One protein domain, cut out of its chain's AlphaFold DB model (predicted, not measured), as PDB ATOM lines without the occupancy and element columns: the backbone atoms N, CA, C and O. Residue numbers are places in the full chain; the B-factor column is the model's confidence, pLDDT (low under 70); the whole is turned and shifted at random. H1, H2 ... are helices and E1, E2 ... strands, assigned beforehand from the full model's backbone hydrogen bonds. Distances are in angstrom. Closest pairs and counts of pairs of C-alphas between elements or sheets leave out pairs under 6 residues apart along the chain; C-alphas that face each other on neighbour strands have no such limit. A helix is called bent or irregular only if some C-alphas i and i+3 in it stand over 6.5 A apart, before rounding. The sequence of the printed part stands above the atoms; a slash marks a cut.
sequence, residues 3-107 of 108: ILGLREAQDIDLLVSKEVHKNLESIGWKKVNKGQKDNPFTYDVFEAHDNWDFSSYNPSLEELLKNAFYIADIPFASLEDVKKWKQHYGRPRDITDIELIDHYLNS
ATOM      1  N   ILE A   3      -2.918  -7.452 -36.574       95.88
ATOM      2  CA  ILE A   3      -2.927  -6.024 -36.937       95.88
ATOM      3  C   ILE A   3      -2.958  -5.074 -35.723       95.88
ATOM      4  O   ILE A   3      -2.574  -3.917 -35.834       95.88
ATOM      5  N   LEU A   4      -3.391  -5.572 -34.561       95.88
ATOM      6  CA  LEU A   4      -3.408  -4.839 -33.291       95.88
ATOM      7  C   LEU A   4      -2.167  -5.138 -32.428       95.88
ATOM      8  O   LEU A   4      -2.127  -4.762 -31.264       95.88
ATOM      9  N   GLY A   5      -1.178  -5.864 -32.963       96.62
ATOM     10  CA  GLY A   5       0.054  -6.219 -32.252       96.62
ATOM     11  C   GLY A   5      -0.122  -7.249 -31.131       96.62
ATOM     12  O   GLY A   5       0.780  -7.406 -30.316       96.62
ATOM     13  N   LEU A   6      -1.262  -7.950 -31.066       96.56
ATOM     14  CA  LEU A   6      -1.543  -8.890 -29.971       96.56
ATOM     15  C   LEU A   6      -0.804 -10.224 -30.125       96.56
ATOM     16  O   LEU A   6      -0.315 -10.779 -29.147       96.56
ATOM     17  N   ARG A   7      -0.759 -10.766 -31.348       95.31
ATOM     18  CA  ARG A   7      -0.086 -12.032 -31.680       95.31
ATOM     19  C   ARG A   7       0.078 -12.173 -33.190       95.31
ATOM     20  O   ARG A   7      -0.854 -11.849 -33.924       95.31
ATOM     21  N   GLU A   8       1.192 -12.755 -33.626       95.50
ATOM     22  CA  GLU A   8       1.410 -13.170 -35.017       95.50
ATOM     23  C   GLU A   8       0.354 -14.170 -35.512       95.50
ATOM     24  O   GLU A   8      -0.058 -15.082 -34.784       95.50
ATOM     25  N   ALA A   9      -0.057 -14.016 -36.770       93.62
ATOM     26  CA  ALA A   9      -0.986 -14.910 -37.457       93.62
ATOM     27  C   ALA A   9      -0.264 -15.663 -38.583       93.62
ATOM     28  O   ALA A   9       0.638 -15.119 -39.215       93.62
ATOM     29  N   GLN A  10      -0.645 -16.921 -38.803       93.44
ATOM     30  CA  GLN A  10      -0.100 -17.751 -39.890       93.44
ATOM     31  C   GLN A  10      -1.034 -17.781 -41.103       93.44
ATOM     32  O   GLN A  10      -0.591 -18.033 -42.218       93.44
ATOM     33  N   ASP A  11      -2.312 -17.522 -40.860       95.06
ATOM     34  CA  ASP A  11      -3.427 -17.550 -41.785       95.06
ATOM     35  C   ASP A  11      -4.304 -16.301 -41.609       95.06
ATOM     36  O   ASP A  11      -4.213 -15.566 -40.616       95.06
ATOM     37  N   ILE A  12      -5.134 -16.038 -42.616       96.56
ATOM     38  CA  ILE A  12      -6.120 -14.960 -42.629       96.56
ATOM     39  C   ILE A  12      -7.491 -15.568 -42.922       96.56
ATOM     40  O   ILE A  12      -7.785 -15.943 -44.058       96.56
ATOM     41  N   ASP A  13      -8.334 -15.607 -41.894       96.19
ATOM     42  CA  ASP A  13      -9.729 -16.019 -42.009       96.19
ATOM     43  C   ASP A  13     -10.596 -14.863 -42.527       96.19
ATOM     44  O   ASP A  13     -10.590 -13.752 -41.985       96.19
ATOM     45  N   LEU A  14     -11.389 -15.137 -43.557       97.62
ATOM     46  CA  LEU A  14     -12.331 -14.213 -44.171       97.62
ATOM     47  C   LEU A  14     -13.742 -14.790 -44.057       97.62
ATOM     48  O   LEU A  14     -13.998 -15.898 -44.530       97.62
ATOM     49  N   LEU A  15     -14.680 -14.017 -43.511       97.31
ATOM     50  CA  LEU A  15     -16.100 -14.269 -43.744       97.31
ATOM     51  C   LEU A  15     -16.545 -13.448 -44.955       97.31
ATOM     52  O   LEU A  15     -16.471 -12.220 -44.946       97.31
ATOM     53  N   VAL A  16     -17.010 -14.126 -45.999       97.31
ATOM     54  CA  VAL A  16     -17.455 -13.505 -47.250       97.31
ATOM     55  C   VAL A  16     -18.934 -13.779 -47.499       97.31
ATOM     56  O   VAL A  16     -19.538 -14.679 -46.916       97.31
ATOM     57  N   SER A  17     -19.550 -13.004 -48.390       96.88
ATOM     58  CA  SER A  17     -20.917 -13.301 -48.816       96.88
ATOM     59  C   SER A  17     -20.966 -14.638 -49.568       96.88
ATOM     60  O   SER A  17     -20.007 -15.045 -50.227       96.88
ATOM     61  N   LYS A  18     -22.129 -15.302 -49.544       94.69
ATOM     62  CA  LYS A  18     -22.359 -16.538 -50.314       94.69
ATOM     63  C   LYS A  18     -22.130 -16.355 -51.816       94.69
ATOM     64  O   LYS A  18     -21.793 -17.312 -52.501       94.69
ATOM     65  N   GLU A  19     -22.362 -15.152 -52.337       96.00
ATOM     66  CA  GLU A  19     -22.104 -14.827 -53.741       96.00
ATOM     67  C   GLU A  19     -20.606 -14.828 -54.044       96.00
ATOM     68  O   GLU A  19     -20.179 -15.504 -54.978       96.00
ATOM     69  N   VAL A  20     -19.806 -14.143 -53.219       96.81
ATOM     70  CA  VAL A  20     -18.344 -14.140 -53.355       96.81
ATOM     71  C   VAL A  20     -17.812 -15.565 -53.240       96.81
ATOM     72  O   VAL A  20     -17.103 -16.006 -54.138       96.81
ATOM     73  N   HIS A  21     -18.218 -16.309 -52.204       96.44
ATOM     74  CA  HIS A  21     -17.759 -17.683 -51.958       96.44
ATOM     75  C   HIS A  21     -17.982 -18.618 -53.152       96.44
ATOM     76  O   HIS A  21     -17.061 -19.320 -53.561       96.44
ATOM     77  N   LYS A  22     -19.165 -18.564 -53.778       94.94
ATOM     78  CA  LYS A  22     -19.493 -19.364 -54.973       94.94
ATOM     79  C   LYS A  22     -18.589 -19.073 -56.171       94.94
ATOM     80  O   LYS A  22     -18.385 -19.958 -56.995       94.94
ATOM     81  N   ASN A  23     -18.064 -17.855 -56.273       96.88
ATOM     82  CA  ASN A  23     -17.232 -17.432 -57.395       96.88
ATOM     83  C   ASN A  23     -15.739 -17.733 -57.181       96.88
ATOM     84  O   ASN A  23     -14.987 -17.730 -58.158       96.88
ATOM     85  N   LEU A  24     -15.303 -18.039 -55.952       97.81
ATOM     86  CA  LEU A  24     -13.886 -18.237 -55.616       97.81
ATOM     87  C   LEU A  24     -13.230 -19.380 -56.408       97.81
ATOM     88  O   LEU A  24     -12.090 -19.244 -56.854       97.81
ATOM     89  N   GLU A  25     -13.952 -20.478 -56.653       95.31
ATOM     90  CA  GLU A  25     -13.432 -21.607 -57.439       95.31
ATOM     91  C   GLU A  25     -13.049 -21.188 -58.865       95.31
ATOM     92  O   GLU A  25     -11.991 -21.560 -59.374       95.31
ATOM     93  N   SER A  26     -13.881 -20.351 -59.495       96.69
ATOM     94  CA  SER A  26     -13.672 -19.903 -60.877       96.69
ATOM     95  C   SER A  26     -12.441 -19.009 -61.050       96.69
ATOM     96  O   SER A  26     -11.916 -18.895 -62.156       96.69
ATOM     97  N   ILE A  27     -11.956 -18.415 -59.958       96.75
ATOM     98  CA  ILE A  27     -10.768 -17.556 -59.930       96.75
ATOM     99  C   ILE A  27      -9.556 -18.249 -59.284       96.75
ATOM    100  O   ILE A  27      -8.571 -17.595 -58.949       96.75
ATOM    101  N   GLY A  28      -9.607 -19.576 -59.130       97.00
ATOM    102  CA  GLY A  28      -8.449 -20.400 -58.773       97.00
ATOM    103  C   GLY A  28      -8.280 -20.710 -57.285       97.00
ATOM    104  O   GLY A  28      -7.268 -21.311 -56.916       97.00
ATOM    105  N   TRP A  29      -9.242 -20.353 -56.430       98.31
ATOM    106  CA  TRP A  29      -9.238 -20.816 -55.043       98.31
ATOM    107  C   TRP A  29      -9.632 -22.292 -54.965       98.31
ATOM    108  O   TRP A  29     -10.410 -22.795 -55.778       98.31
ATOM    109  N   LYS A  30      -9.126 -22.993 -53.950       97.50
ATOM    110  CA  LYS A  30      -9.354 -24.433 -53.775       97.50
ATOM    111  C   LYS A  30     -10.260 -24.706 -52.593       97.50
ATOM    112  O   LYS A  30      -9.968 -24.280 -51.476       97.50
ATOM    113  N   LYS A  31     -11.331 -25.459 -52.828       95.44
ATOM    114  CA  LYS A  31     -12.226 -25.902 -51.763       95.44
ATOM    115  C   LYS A  31     -11.525 -26.928 -50.875       95.44
ATOM    116  O   LYS A  31     -10.977 -27.910 -51.376       95.44
ATOM    117  N   VAL A  32     -11.583 -26.724 -49.566       94.25
ATOM    118  CA  VAL A  32     -11.093 -27.664 -48.554       94.25
ATOM    119  C   VAL A  32     -12.292 -28.192 -47.778       94.25
ATOM    120  O   VAL A  32     -13.185 -27.437 -47.409       94.25
ATOM    121  N   ASN A  33     -12.332 -29.501 -47.537       88.44
ATOM    122  CA  ASN A  33     -13.362 -30.106 -46.700       88.44
ATOM    123  C   ASN A  33     -12.844 -30.196 -45.260       88.44
ATOM    124  O   ASN A  33     -11.986 -31.033 -44.969       88.44
ATOM    125  N   LYS A  34     -13.347 -29.326 -44.377       84.62
ATOM    126  CA  LYS A  34     -13.020 -29.322 -42.939       84.62
ATOM    127  C   LYS A  34     -14.100 -29.994 -42.080       84.62
ATOM    128  O   LYS A  34     -14.017 -29.982 -40.854       84.62
ATOM    129  N   GLY A  35     -15.091 -30.627 -42.708       80.00
ATOM    130  CA  GLY A  35     -16.175 -31.345 -42.048       80.00
ATOM    131  C   GLY A  35     -17.537 -31.044 -42.670       80.00
ATOM    132  O   GLY A  35     -17.660 -30.405 -43.711       80.00
ATOM    133  N   GLN A  36     -18.605 -31.501 -42.013       74.12
ATOM    134  CA  GLN A  36     -19.965 -31.358 -42.555       74.12
ATOM    135  C   GLN A  36     -20.462 -29.908 -42.608       74.12
ATOM    136  O   GLN A  36     -21.309 -29.592 -43.438       74.12
ATOM    137  N   LYS A  37     -19.963 -29.043 -41.722       80.69
ATOM    138  CA  LYS A  37     -20.484 -27.682 -41.528       80.69
ATOM    139  C   LYS A  37     -19.601 -26.574 -42.095       80.69
ATOM    140  O   LYS A  37     -20.067 -25.443 -42.178       80.69
ATOM    141  N   ASP A  38     -18.365 -26.888 -42.471       84.88
ATOM    142  CA  ASP A  38     -17.393 -25.889 -42.905       84.88
ATOM    143  C   ASP A  38     -16.586 -26.401 -44.101       84.88
ATOM    144  O   ASP A  38     -15.923 -27.442 -44.043       84.88
ATOM    145  N   ASN A  39     -16.711 -25.682 -45.216       91.12
ATOM    146  CA  ASN A  39     -16.075 -26.008 -46.487       91.12
ATOM    147  C   ASN A  39     -15.495 -24.738 -47.123       91.12
ATOM    148  O   ASN A  39     -16.048 -24.236 -48.113       91.12
ATOM    149  N   PRO A  40     -14.422 -24.191 -46.541       95.44
ATOM    150  CA  PRO A  40     -13.838 -22.950 -47.001       95.44
ATOM    151  C   PRO A  40     -13.131 -23.122 -48.342       95.44
ATOM    152  O   PRO A  40     -12.705 -24.216 -48.731       95.44
ATOM    153  N   PHE A  41     -12.977 -22.006 -49.042       97.69
ATOM    154  CA  PHE A  41     -12.034 -21.887 -50.144       97.69
ATOM    155  C   PHE A  41     -10.709 -21.351 -49.613       97.69
ATOM    156  O   PHE A  41     -10.694 -20.458 -48.773       97.69
ATOM    157  N   THR A  42      -9.596 -21.856 -50.134       97.62
ATOM    158  CA  THR A  42      -8.246 -21.435 -49.737       97.62
ATOM    159  C   THR A  42      -7.443 -20.925 -50.925       97.62
ATOM    160  O   THR A  42      -7.562 -21.449 -52.042       97.62
ATOM    161  N   TYR A  43      -6.615 -19.915 -50.674       97.50
ATOM    162  CA  TYR A  43      -5.607 -19.409 -51.602       97.50
ATOM    163  C   TYR A  43      -4.438 -18.844 -50.795       97.50
ATOM    164  O   TYR A  43      -4.604 -17.870 -50.068       97.50
ATOM    165  N   ASP A  44      -3.255 -19.446 -50.933       96.69
ATOM    166  CA  ASP A  44      -2.073 -19.094 -50.137       96.69
ATOM    167  C   ASP A  44      -2.373 -19.116 -48.620       96.69
ATOM    168  O   ASP A  44      -2.778 -20.159 -48.106       96.69
ATOM    169  N   VAL A  45      -2.227 -17.989 -47.917       96.69
ATOM    170  CA  VAL A  45      -2.503 -17.848 -46.474       96.69
ATOM    171  C   VAL A  45      -3.965 -17.526 -46.149       96.69
ATOM    172  O   VAL A  45      -4.311 -17.375 -44.980       96.69
ATOM    173  N   PHE A  46      -4.822 -17.370 -47.158       97.62
ATOM    174  CA  PHE A  46      -6.207 -16.956 -46.967       97.62
ATOM    175  C   PHE A  46      -7.161 -18.143 -46.930       97.62
ATOM    176  O   PHE A  46      -7.081 -19.061 -47.755       97.62
ATOM    177  N   GLU A  47      -8.138 -18.051 -46.036       97.38
ATOM    178  CA  GLU A  47      -9.241 -18.990 -45.906       97.38
ATOM    179  C   GLU A  47     -10.570 -18.233 -45.916       97.38
ATOM    180  O   GLU A  47     -10.830 -17.384 -45.070       97.38
ATOM    181  N   ALA A  48     -11.412 -18.503 -46.909       97.75
ATOM    182  CA  ALA A  48     -12.683 -17.822 -47.107       97.75
ATOM    183  C   ALA A  48     -13.861 -18.747 -46.794       97.75
ATOM    184  O   ALA A  48     -14.081 -19.763 -47.463       97.75
ATOM    185  N   HIS A  49     -14.655 -18.337 -45.812       96.31
ATOM    186  CA  HIS A  49     -15.863 -19.009 -45.350       96.31
ATOM    187  C   HIS A  49     -17.100 -18.215 -45.774       96.31
ATOM    188  O   HIS A  49     -17.087 -16.985 -45.785       96.31
ATOM    189  N   ASP A  50     -18.196 -18.902 -46.082       95.31
ATOM    190  CA  ASP A  50     -19.517 -18.290 -46.287       95.31
ATOM    191  C   ASP A  50     -20.418 -18.372 -45.046       95.31
ATOM    192  O   ASP A  50     -21.575 -17.942 -45.076       95.31
ATOM    193  N   ASN A  51     -19.896 -18.955 -43.967       93.75
ATOM    194  CA  ASN A  51     -20.586 -19.162 -42.707       93.75
ATOM    195  C   ASN A  51     -19.578 -19.351 -41.565       93.75
ATOM    196  O   ASN A  51     -18.588 -20.062 -41.720       93.75
ATOM    197  N   TRP A  52     -19.895 -18.797 -40.398       92.88
ATOM    198  CA  TRP A  52     -19.191 -19.048 -39.146       92.88
ATOM    199  C   TRP A  52     -20.193 -19.565 -38.112       92.88
ATOM    200  O   TRP A  52     -20.942 -18.794 -37.528       92.88
ATOM    201  N   ASP A  53     -20.214 -20.884 -37.903       91.44
ATOM    202  CA  ASP A  53     -21.116 -21.556 -36.957       91.44
ATOM    203  C   ASP A  53     -20.346 -22.078 -35.739       91.44
ATOM    204  O   ASP A  53     -19.831 -23.198 -35.745       91.44
ATOM    205  N   PHE A  54     -20.296 -21.273 -34.677       88.94
ATOM    206  CA  PHE A  54     -19.647 -21.603 -33.407       88.94
ATOM    207  C   PHE A  54     -20.682 -21.976 -32.334       88.94
ATOM    208  O   PHE A  54     -20.637 -21.509 -31.194       88.94
ATOM    209  N   SER A  55     -21.653 -22.818 -32.708       84.62
ATOM    210  CA  SER A  55     -22.743 -23.315 -31.857       84.62
ATOM    211  C   SER A  55     -23.646 -22.216 -31.288       84.62
ATOM    212  O   SER A  55     -24.682 -21.926 -31.877       84.62
ATOM    213  N   SER A  56     -23.301 -21.621 -30.143       86.75
ATOM    214  CA  SER A  56     -24.084 -20.543 -29.524       86.75
ATOM    215  C   SER A  56     -23.825 -19.177 -30.159       86.75
ATOM    216  O   SER A  56     -24.550 -18.226 -29.871       86.75
ATOM    217  N   TYR A  57     -22.806 -19.073 -31.015       92.06
ATOM    218  CA  TYR A  57     -22.453 -17.854 -31.726       92.06
ATOM    219  C   TYR A  57     -22.348 -18.125 -33.229       92.06
ATOM    220  O   TYR A  57     -21.476 -18.868 -33.672       92.06
ATOM    221  N   ASN A  58     -23.257 -17.542 -34.008       93.94
ATOM    222  CA  ASN A  58     -23.326 -17.716 -35.457       93.94
ATOM    223  C   ASN A  58     -23.733 -16.385 -36.111       93.94
ATOM    224  O   ASN A  58     -24.912 -16.181 -36.407       93.94
ATOM    225  N   PRO A  59     -22.798 -15.422 -36.198       95.25
ATOM    226  CA  PRO A  59     -23.097 -14.094 -36.700       95.25
ATOM    227  C   PRO A  59     -23.222 -14.103 -38.225       95.25
ATOM    228  O   PRO A  59     -22.450 -14.740 -38.945       95.25
ATOM    229  N   SER A  60     -24.158 -13.316 -38.735       95.56
ATOM    230  CA  SER A  60     -24.184 -12.941 -40.144       95.56
ATOM    231  C   SER A  60     -23.049 -11.968 -40.482       95.56
ATOM    232  O   SER A  60     -22.539 -11.241 -39.628       95.56
ATOM    233  N   LEU A  61     -22.692 -11.894 -41.769       96.81
ATOM    234  CA  LEU A  61     -21.730 -10.902 -42.261       96.81
ATOM    235  C   LEU A  61     -22.169  -9.464 -41.936       96.81
ATOM    236  O   LEU A  61     -21.338  -8.633 -41.587       96.81
ATOM    237  N   GLU A  62     -23.471  -9.169 -42.003       97.00
ATOM    238  CA  GLU A  62     -24.009  -7.848 -41.659       97.00
ATOM    239  C   GLU A  62     -23.812  -7.516 -40.170       97.00
ATOM    240  O   GLU A  62     -23.443  -6.393 -39.833       97.00
ATOM    241  N   GLU A  63     -24.029  -8.484 -39.276       96.94
ATOM    242  CA  GLU A  63     -23.804  -8.302 -37.836       96.94
ATOM    243  C   GLU A  63     -22.329  -8.059 -37.516       96.94
ATOM    244  O   GLU A  63     -22.027  -7.153 -36.740       96.94
ATOM    245  N   LEU A  64     -21.412  -8.791 -38.156       97.31
ATOM    246  CA  LEU A  64     -19.978  -8.545 -37.992       97.31
ATOM    247  C   LEU A  64     -19.577  -7.156 -38.496       97.31
ATOM    248  O   LEU A  64     -18.832  -6.455 -37.819       97.31
ATOM    249  N   LEU A  65     -20.083  -6.734 -39.659       97.56
ATOM    250  CA  LEU A  65     -19.764  -5.424 -40.235       97.56
ATOM    251  C   LEU A  65     -20.264  -4.256 -39.373       97.56
ATOM    252  O   LEU A  65     -19.623  -3.206 -39.364       97.56
ATOM    253  N   LYS A  66     -21.367  -4.430 -38.629       97.62
ATOM    254  CA  LYS A  66     -21.878  -3.422 -37.679       97.62
ATOM    255  C   LYS A  66     -20.924  -3.173 -36.512       97.62
ATOM    256  O   LYS A  66     -20.837  -2.039 -36.050       97.62
ATOM    257  N   ASN A  67     -20.220  -4.208 -36.058       96.19
ATOM    258  CA  ASN A  67     -19.280  -4.130 -34.935       96.19
ATOM    259  C   ASN A  67     -17.816  -4.015 -35.391       96.19
ATOM    260  O   ASN A  67     -16.912  -3.957 -34.559       96.19
ATOM    261  N   ALA A  68     -17.567  -4.038 -36.702       97.81
ATOM    262  CA  ALA A  68     -16.226  -4.071 -37.252       97.81
ATOM    263  C   ALA A  68     -15.459  -2.783 -36.945       97.81
ATOM    264  O   ALA A  68     -16.005  -1.678 -36.970       97.81
ATOM    265  N   PHE A  69     -14.153  -2.932 -36.743       96.88
ATOM    266  CA  PHE A  69     -13.226  -1.810 -36.821       96.88
ATOM    267  C   PHE A  69     -12.533  -1.819 -38.182       96.88
ATOM    268  O   PHE A  69     -12.371  -2.868 -38.806       96.88
ATOM    269  N   TYR A  70     -12.127  -0.638 -38.639       97.31
ATOM    270  CA  TYR A  70     -11.581  -0.444 -39.977       97.31
ATOM    271  C   TYR A  70     -10.139   0.040 -39.895       97.31
ATOM    272  O   TYR A  70      -9.830   0.979 -39.160       97.31
ATOM    273  N   ILE A  71      -9.262  -0.587 -40.676       96.81
ATOM    274  CA  ILE A  71      -7.880  -0.141 -40.880       96.81
ATOM    275  C   ILE A  71      -7.655  -0.073 -42.385       96.81
ATOM    276  O   ILE A  71      -7.790  -1.084 -43.065       96.81
ATOM    277  N   ALA A  72      -7.323   1.116 -42.898       95.44
ATOM    278  CA  ALA A  72      -7.180   1.366 -44.338       95.44
ATOM    279  C   ALA A  72      -8.395   0.866 -45.154       95.44
ATOM    280  O   ALA A  72      -8.232   0.172 -46.153       95.44
ATOM    281  N   ASP A  73      -9.606   1.177 -44.674       95.94
ATOM    282  CA  ASP A  73     -10.902   0.767 -45.245       95.94
ATOM    283  C   ASP A  73     -11.157  -0.752 -45.303       95.94
ATOM    284  O   ASP A  73     -12.169  -1.200 -45.843       95.94
ATOM    285  N   ILE A  74     -10.290  -1.559 -44.685       96.75
ATOM    286  CA  ILE A  74     -10.474  -3.005 -44.555       96.75
ATOM    287  C   ILE A  74     -11.214  -3.288 -43.239       96.75
ATOM    288  O   ILE A  74     -10.710  -2.897 -42.179       96.75
ATOM    289  N   PRO A  75     -12.385  -3.956 -43.270       97.94
ATOM    290  CA  PRO A  75     -13.107  -4.337 -42.064       97.94
ATOM    291  C   PRO A  75     -12.445  -5.533 -41.377       97.94
ATOM    292  O   PRO A  75     -12.123  -6.541 -42.009       97.94
ATOM    293  N   PHE A  76     -12.320  -5.450 -40.059       98.25
ATOM    294  CA  PHE A  76     -11.892  -6.545 -39.197       98.25
ATOM    295  C   PHE A  76     -12.999  -6.868 -38.196       98.25
ATOM    296  O   PHE A  76     -13.621  -5.965 -37.635       98.25
ATOM    297  N   ALA A  77     -13.216  -8.160 -37.934       97.38
ATOM    298  CA  ALA A  77     -14.099  -8.587 -36.853       97.38
ATOM    299  C   ALA A  77     -13.630  -7.984 -35.519       97.38
ATOM    300  O   ALA A  77     -12.428  -7.976 -35.228       97.38
ATOM    301  N   SER A  78     -14.579  -7.493 -34.721       97.44
ATOM    302  CA  SER A  78     -14.294  -6.889 -33.421       97.44
ATOM    303  C   SER A  78     -13.602  -7.891 -32.489       97.44
ATOM    304  O   SER A  78     -13.764  -9.107 -32.628       97.44
ATOM    305  N   LEU A  79     -12.828  -7.406 -31.513       97.62
ATOM    306  CA  LEU A  79     -12.175  -8.305 -30.557       97.62
ATOM    307  C   LEU A  79     -13.184  -9.048 -29.670       97.62
ATOM    308  O   LEU A  79     -12.917 -10.175 -29.258       97.62
ATOM    309  N   GLU A  80     -14.352  -8.466 -29.418       96.88
ATOM    310  CA  GLU A  80     -15.464  -9.104 -28.716       96.88
ATOM    311  C   GLU A  80     -16.014 -10.286 -29.516       96.88
ATOM    312  O   GLU A  80     -16.229 -11.362 -28.958       96.88
ATOM    313  N   ASP A  81     -16.200 -10.120 -30.826       96.94
ATOM    314  CA  ASP A  81     -16.645 -11.199 -31.707       96.94
ATOM    315  C   ASP A  81     -15.563 -12.280 -31.848       96.94
ATOM    316  O   ASP A  81     -15.871 -13.474 -31.766       96.94
ATOM    317  N   VAL A  82     -14.287 -11.870 -31.920       96.12
ATOM    318  CA  VAL A  82     -13.126 -12.775 -31.875       96.12
ATOM    319  C   VAL A  82     -13.119 -13.603 -30.590       96.12
ATOM    320  O   VAL A  82     -12.913 -14.819 -30.609       96.12
ATOM    321  N   LYS A  83     -13.358 -12.959 -29.446       96.56
ATOM    322  CA  LYS A  83     -13.406 -13.613 -28.137       96.56
ATOM    323  C   LYS A  83     -14.538 -14.638 -28.065       96.56
ATOM    324  O   LYS A  83     -14.288 -15.753 -27.607       96.56
ATOM    325  N   LYS A  84     -15.742 -14.314 -28.554       95.75
ATOM    326  CA  LYS A  84     -16.896 -15.239 -28.545       95.75
ATOM    327  C   LYS A  84     -16.588 -16.551 -29.271       95.75
ATOM    328  O   LYS A  84     -16.853 -17.622 -28.725       95.75
ATOM    329  N   TRP A  85     -15.981 -16.503 -30.461       93.06
ATOM    330  CA  TRP A  85     -15.638 -17.744 -31.171       93.06
ATOM    331  C   TRP A  85     -14.507 -18.520 -30.486       93.06
ATOM    332  O   TRP A  85     -14.500 -19.752 -30.484       93.06
ATOM    333  N   LYS A  86     -13.545 -17.826 -29.866       95.00
ATOM    334  CA  LYS A  86     -12.449 -18.467 -29.123       95.00
ATOM    335  C   LYS A  86     -12.958 -19.191 -27.886       95.00
ATOM    336  O   LYS A  86     -12.519 -20.306 -27.615       95.00
ATOM    337  N   GLN A  87     -13.918 -18.594 -27.184       95.19
ATOM    338  CA  GLN A  87     -14.589 -19.207 -26.038       95.19
ATOM    339  C   GLN A  87     -15.326 -20.490 -26.429       95.19
ATOM    340  O   GLN A  87     -15.343 -21.433 -25.642       95.19
ATOM    341  N   HIS A  88     -15.887 -20.552 -27.640       93.06
ATOM    342  CA  HIS A  88     -16.525 -21.765 -28.144       93.06
ATOM    343  C   HIS A  88     -15.528 -22.918 -28.337       93.06
ATOM    344  O   HIS A  88     -15.774 -24.025 -27.862       93.06
ATOM    345  N   TYR A  89     -14.405 -22.677 -29.024       90.62
ATOM    346  CA  TYR A  89     -13.431 -23.740 -29.301       90.62
ATOM    347  C   TYR A  89     -12.598 -24.136 -28.080       90.62
ATOM    348  O   TYR A  89     -12.238 -25.307 -27.953       90.62
ATOM    349  N   GLY A  90     -12.253 -23.179 -27.213       92.75
ATOM    350  CA  GLY A  90     -11.568 -23.440 -25.944       92.75
ATOM    351  C   GLY A  90     -10.223 -24.166 -26.072       92.75
ATOM    352  O   GLY A  90      -9.798 -24.836 -25.131       92.75
ATOM    353  N   ARG A  91      -9.542 -24.083 -27.225       95.19
ATOM    354  CA  ARG A  91      -8.222 -24.713 -27.406       95.19
ATOM    355  C   ARG A  91      -7.207 -24.019 -26.488       95.19
ATOM    356  O   ARG A  91      -7.375 -22.833 -26.212       95.19
ATOM    357  N   PRO A  92      -6.088 -24.665 -26.106       96.56
ATOM    358  CA  PRO A  92      -5.056 -24.015 -25.291       96.56
ATOM    359  C   PRO A  92      -4.612 -22.648 -25.838       96.56
ATOM    360  O   PRO A  92      -4.515 -21.685 -25.087       96.56
ATOM    361  N   ARG A  93      -4.454 -22.533 -27.166       94.12
ATOM    362  CA  ARG A  93      -4.145 -21.256 -27.832       94.12
ATOM    363  C   ARG A  93      -5.264 -20.214 -27.733       94.12
ATOM    364  O   ARG A  93      -4.983 -19.026 -27.707       94.12
ATOM    365  N   ASP A  94      -6.525 -20.648 -27.715       96.31
ATOM    366  CA  ASP A  94      -7.667 -19.739 -27.613       96.31
ATOM    367  C   ASP A  94      -7.744 -19.126 -26.215       96.31
ATOM    368  O   ASP A  94      -8.076 -17.953 -26.111       96.31
ATOM    369  N   ILE A  95      -7.390 -19.878 -25.167       97.62
ATOM    370  CA  ILE A  95      -7.331 -19.370 -23.788       97.62
ATOM    371  C   ILE A  95      -6.322 -18.219 -23.695       97.62
ATOM    372  O   ILE A  95      -6.684 -17.128 -23.268       97.62
ATOM    373  N   THR A  96      -5.096 -18.425 -24.187       97.06
ATOM    374  CA  THR A  96      -4.073 -17.366 -24.236       97.06
ATOM    375  C   THR A  96      -4.528 -16.172 -25.077       97.06
ATOM    376  O   THR A  96      -4.349 -15.024 -24.681       97.06
ATOM    377  N   ASP A  97      -5.152 -16.421 -26.231       97.44
ATOM    378  CA  ASP A  97      -5.653 -15.343 -27.084       97.44
ATOM    379  C   ASP A  97      -6.775 -14.535 -26.401       97.44
ATOM    380  O   ASP A  97      -6.839 -13.319 -26.576       97.44
ATOM    381  N   ILE A  98      -7.642 -15.180 -25.613       98.00
ATOM    382  CA  ILE A  98      -8.692 -14.509 -24.830       98.00
ATOM    383  C   ILE A  98      -8.077 -13.605 -23.757       98.00
ATOM    384  O   ILE A  98      -8.528 -12.473 -23.605       98.00
ATOM    385  N   GLU A  99      -7.039 -14.057 -23.051       97.81
ATOM    386  CA  GLU A  99      -6.340 -13.241 -22.045       97.81
ATOM    387  C   GLU A  99      -5.716 -11.982 -22.663       97.81
ATOM    388  O   GLU A  99      -5.845 -10.888 -22.110       97.81
ATOM    389  N   LEU A 100      -5.091 -12.114 -23.839       98.12
ATOM    390  CA  LEU A 100      -4.535 -10.979 -24.586       98.12
ATOM    391  C   LEU A 100      -5.622  -9.983 -25.002       98.12
ATOM    392  O   LEU A 100      -5.428  -8.772 -24.892       98.12
ATOM    393  N   ILE A 101      -6.770 -10.488 -25.462       98.06
ATOM    394  CA  ILE A 101      -7.928  -9.659 -25.812       98.06
ATOM    395  C   ILE A 101      -8.450  -8.916 -24.580       98.06
ATOM    396  O   ILE A 101      -8.656  -7.709 -24.646       98.06
ATOM    397  N   ASP A 102      -8.617  -9.605 -23.453       97.94
ATOM    398  CA  ASP A 102      -9.139  -9.003 -22.225       97.94
ATOM    399  C   ASP A 102      -8.200  -7.938 -21.664       97.94
ATOM    400  O   ASP A 102      -8.654  -6.885 -21.217       97.94
ATOM    401  N   HIS A 103      -6.888  -8.159 -21.731       97.56
ATOM    402  CA  HIS A 103      -5.915  -7.141 -21.352       97.56
ATOM    403  C   HIS A 103      -5.994  -5.903 -22.259       97.56
ATOM    404  O   HIS A 103      -6.000  -4.774 -21.766       97.56
ATOM    405  N   TYR A 104      -6.096  -6.107 -23.575       97.19
ATOM    406  CA  TYR A 104      -6.214  -5.013 -24.538       97.19
ATOM    407  C   TYR A 104      -7.495  -4.197 -24.331       97.19
ATOM    408  O   TYR A 104      -7.440  -2.975 -24.297       97.19
ATOM    409  N   LEU A 105      -8.641  -4.854 -24.140       95.62
ATOM    410  CA  LEU A 105      -9.927  -4.172 -23.961       95.62
ATOM    411  C   LEU A 105     -10.028  -3.416 -22.628       95.62
ATOM    412  O   LEU A 105     -10.702  -2.396 -22.568       95.62
ATOM    413  N   ASN A 106      -9.349  -3.879 -21.574       94.69
ATOM    414  CA  ASN A 106      -9.330  -3.201 -20.271       94.69
ATOM    415  C   ASN A 106      -8.312  -2.048 -20.177       94.69
ATOM    416  O   ASN A 106      -8.289  -1.348 -19.166       94.69
ATOM    417  N   SER A 107      -7.426  -1.898 -21.166       88.94
ATOM    418  CA  SER A 107      -6.382  -0.860 -21.189       88.94
ATOM    419  C   SER A 107      -6.698   0.318 -22.118       88.94
ATOM    420  O   SER A 107      -5.893   1.247 -22.202       88.94
TER     421      SER A 107
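What this domain is: This is residues 3 to 107 of the 108 residues of an uncharacterized protein of Candidatus Nomurabacteria bacterium RIFCSPLOWO2_12_FULL_37_8 (UniProt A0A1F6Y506). A small three-stranded sheet with H1 over one face makes one end of the domain, and the helical hairpin H3 and H4 makes the other; H2 and the small strand hairpin E4 and E5 lie between them, to one side. The 105 printed residues hold four named helices and five named strands, in the order E1 H1 E2 E3 H2 E4 E5 H3 H4, of mixed class. The larger sheet, E1 E3 E2, is mixed. The whole is compact, radius of gyration of the C-alphas 14.4 A, spanning 44 by 32 by 25 A.

Where its parts are: Find C-alpha 12 at (-6.120, -14.960, -42.629), where E1, residues 12 to 15, begins. Next come H1, 18 to 27, 15.1 A long, E2, 41 to 43, and E3, 46 to 49. Further on are H2, 61 to 67, E4, 69 to 71, E5, 74 to 76, and H3, 79 to 89, 15.5 A. H4, 92 to 106, runs 21.8 A to C-alpha 106 at (-9.330, -3.201, -20.271).

How they stand to each other: E1 and E3 are parallel, with N 14 and O 47 at 2.8 A; the hairpin E2 and E3 has N 48 and O 41 at 2.8 A. H1, only just irregular with C-alphas 22 and 25 6.9 A apart, is on this sheet, two layers, a helix on one face; its closest C-alphas to E2 are Leu 24 and Phe 41, 6.8 A. In the hairpin E4 and E5, N 76 and O 69 are 2.9 A apart. H2 and H3 are close but not clearly touching, closest C-alphas Leu 64 and Asp 81, 7.6 A. H3 and H4 touch, closest C-alphas Lys 86 and Asp 94, 5.2 A, at a shallow tilt of 24 degrees, opposite ways. Every O i to N i+4 pair is within hydrogen-bond range in H3 and H4, 3 of 6 in H1 and 2 of 3 in H2.

The domain as a whole: The C-alphas farthest apart are those of Ser 26 and Ser 107, 44.6 A. The links H1 to E2 and E3 to H2 are long. The printed part has no cut, and no printed residue is under 70.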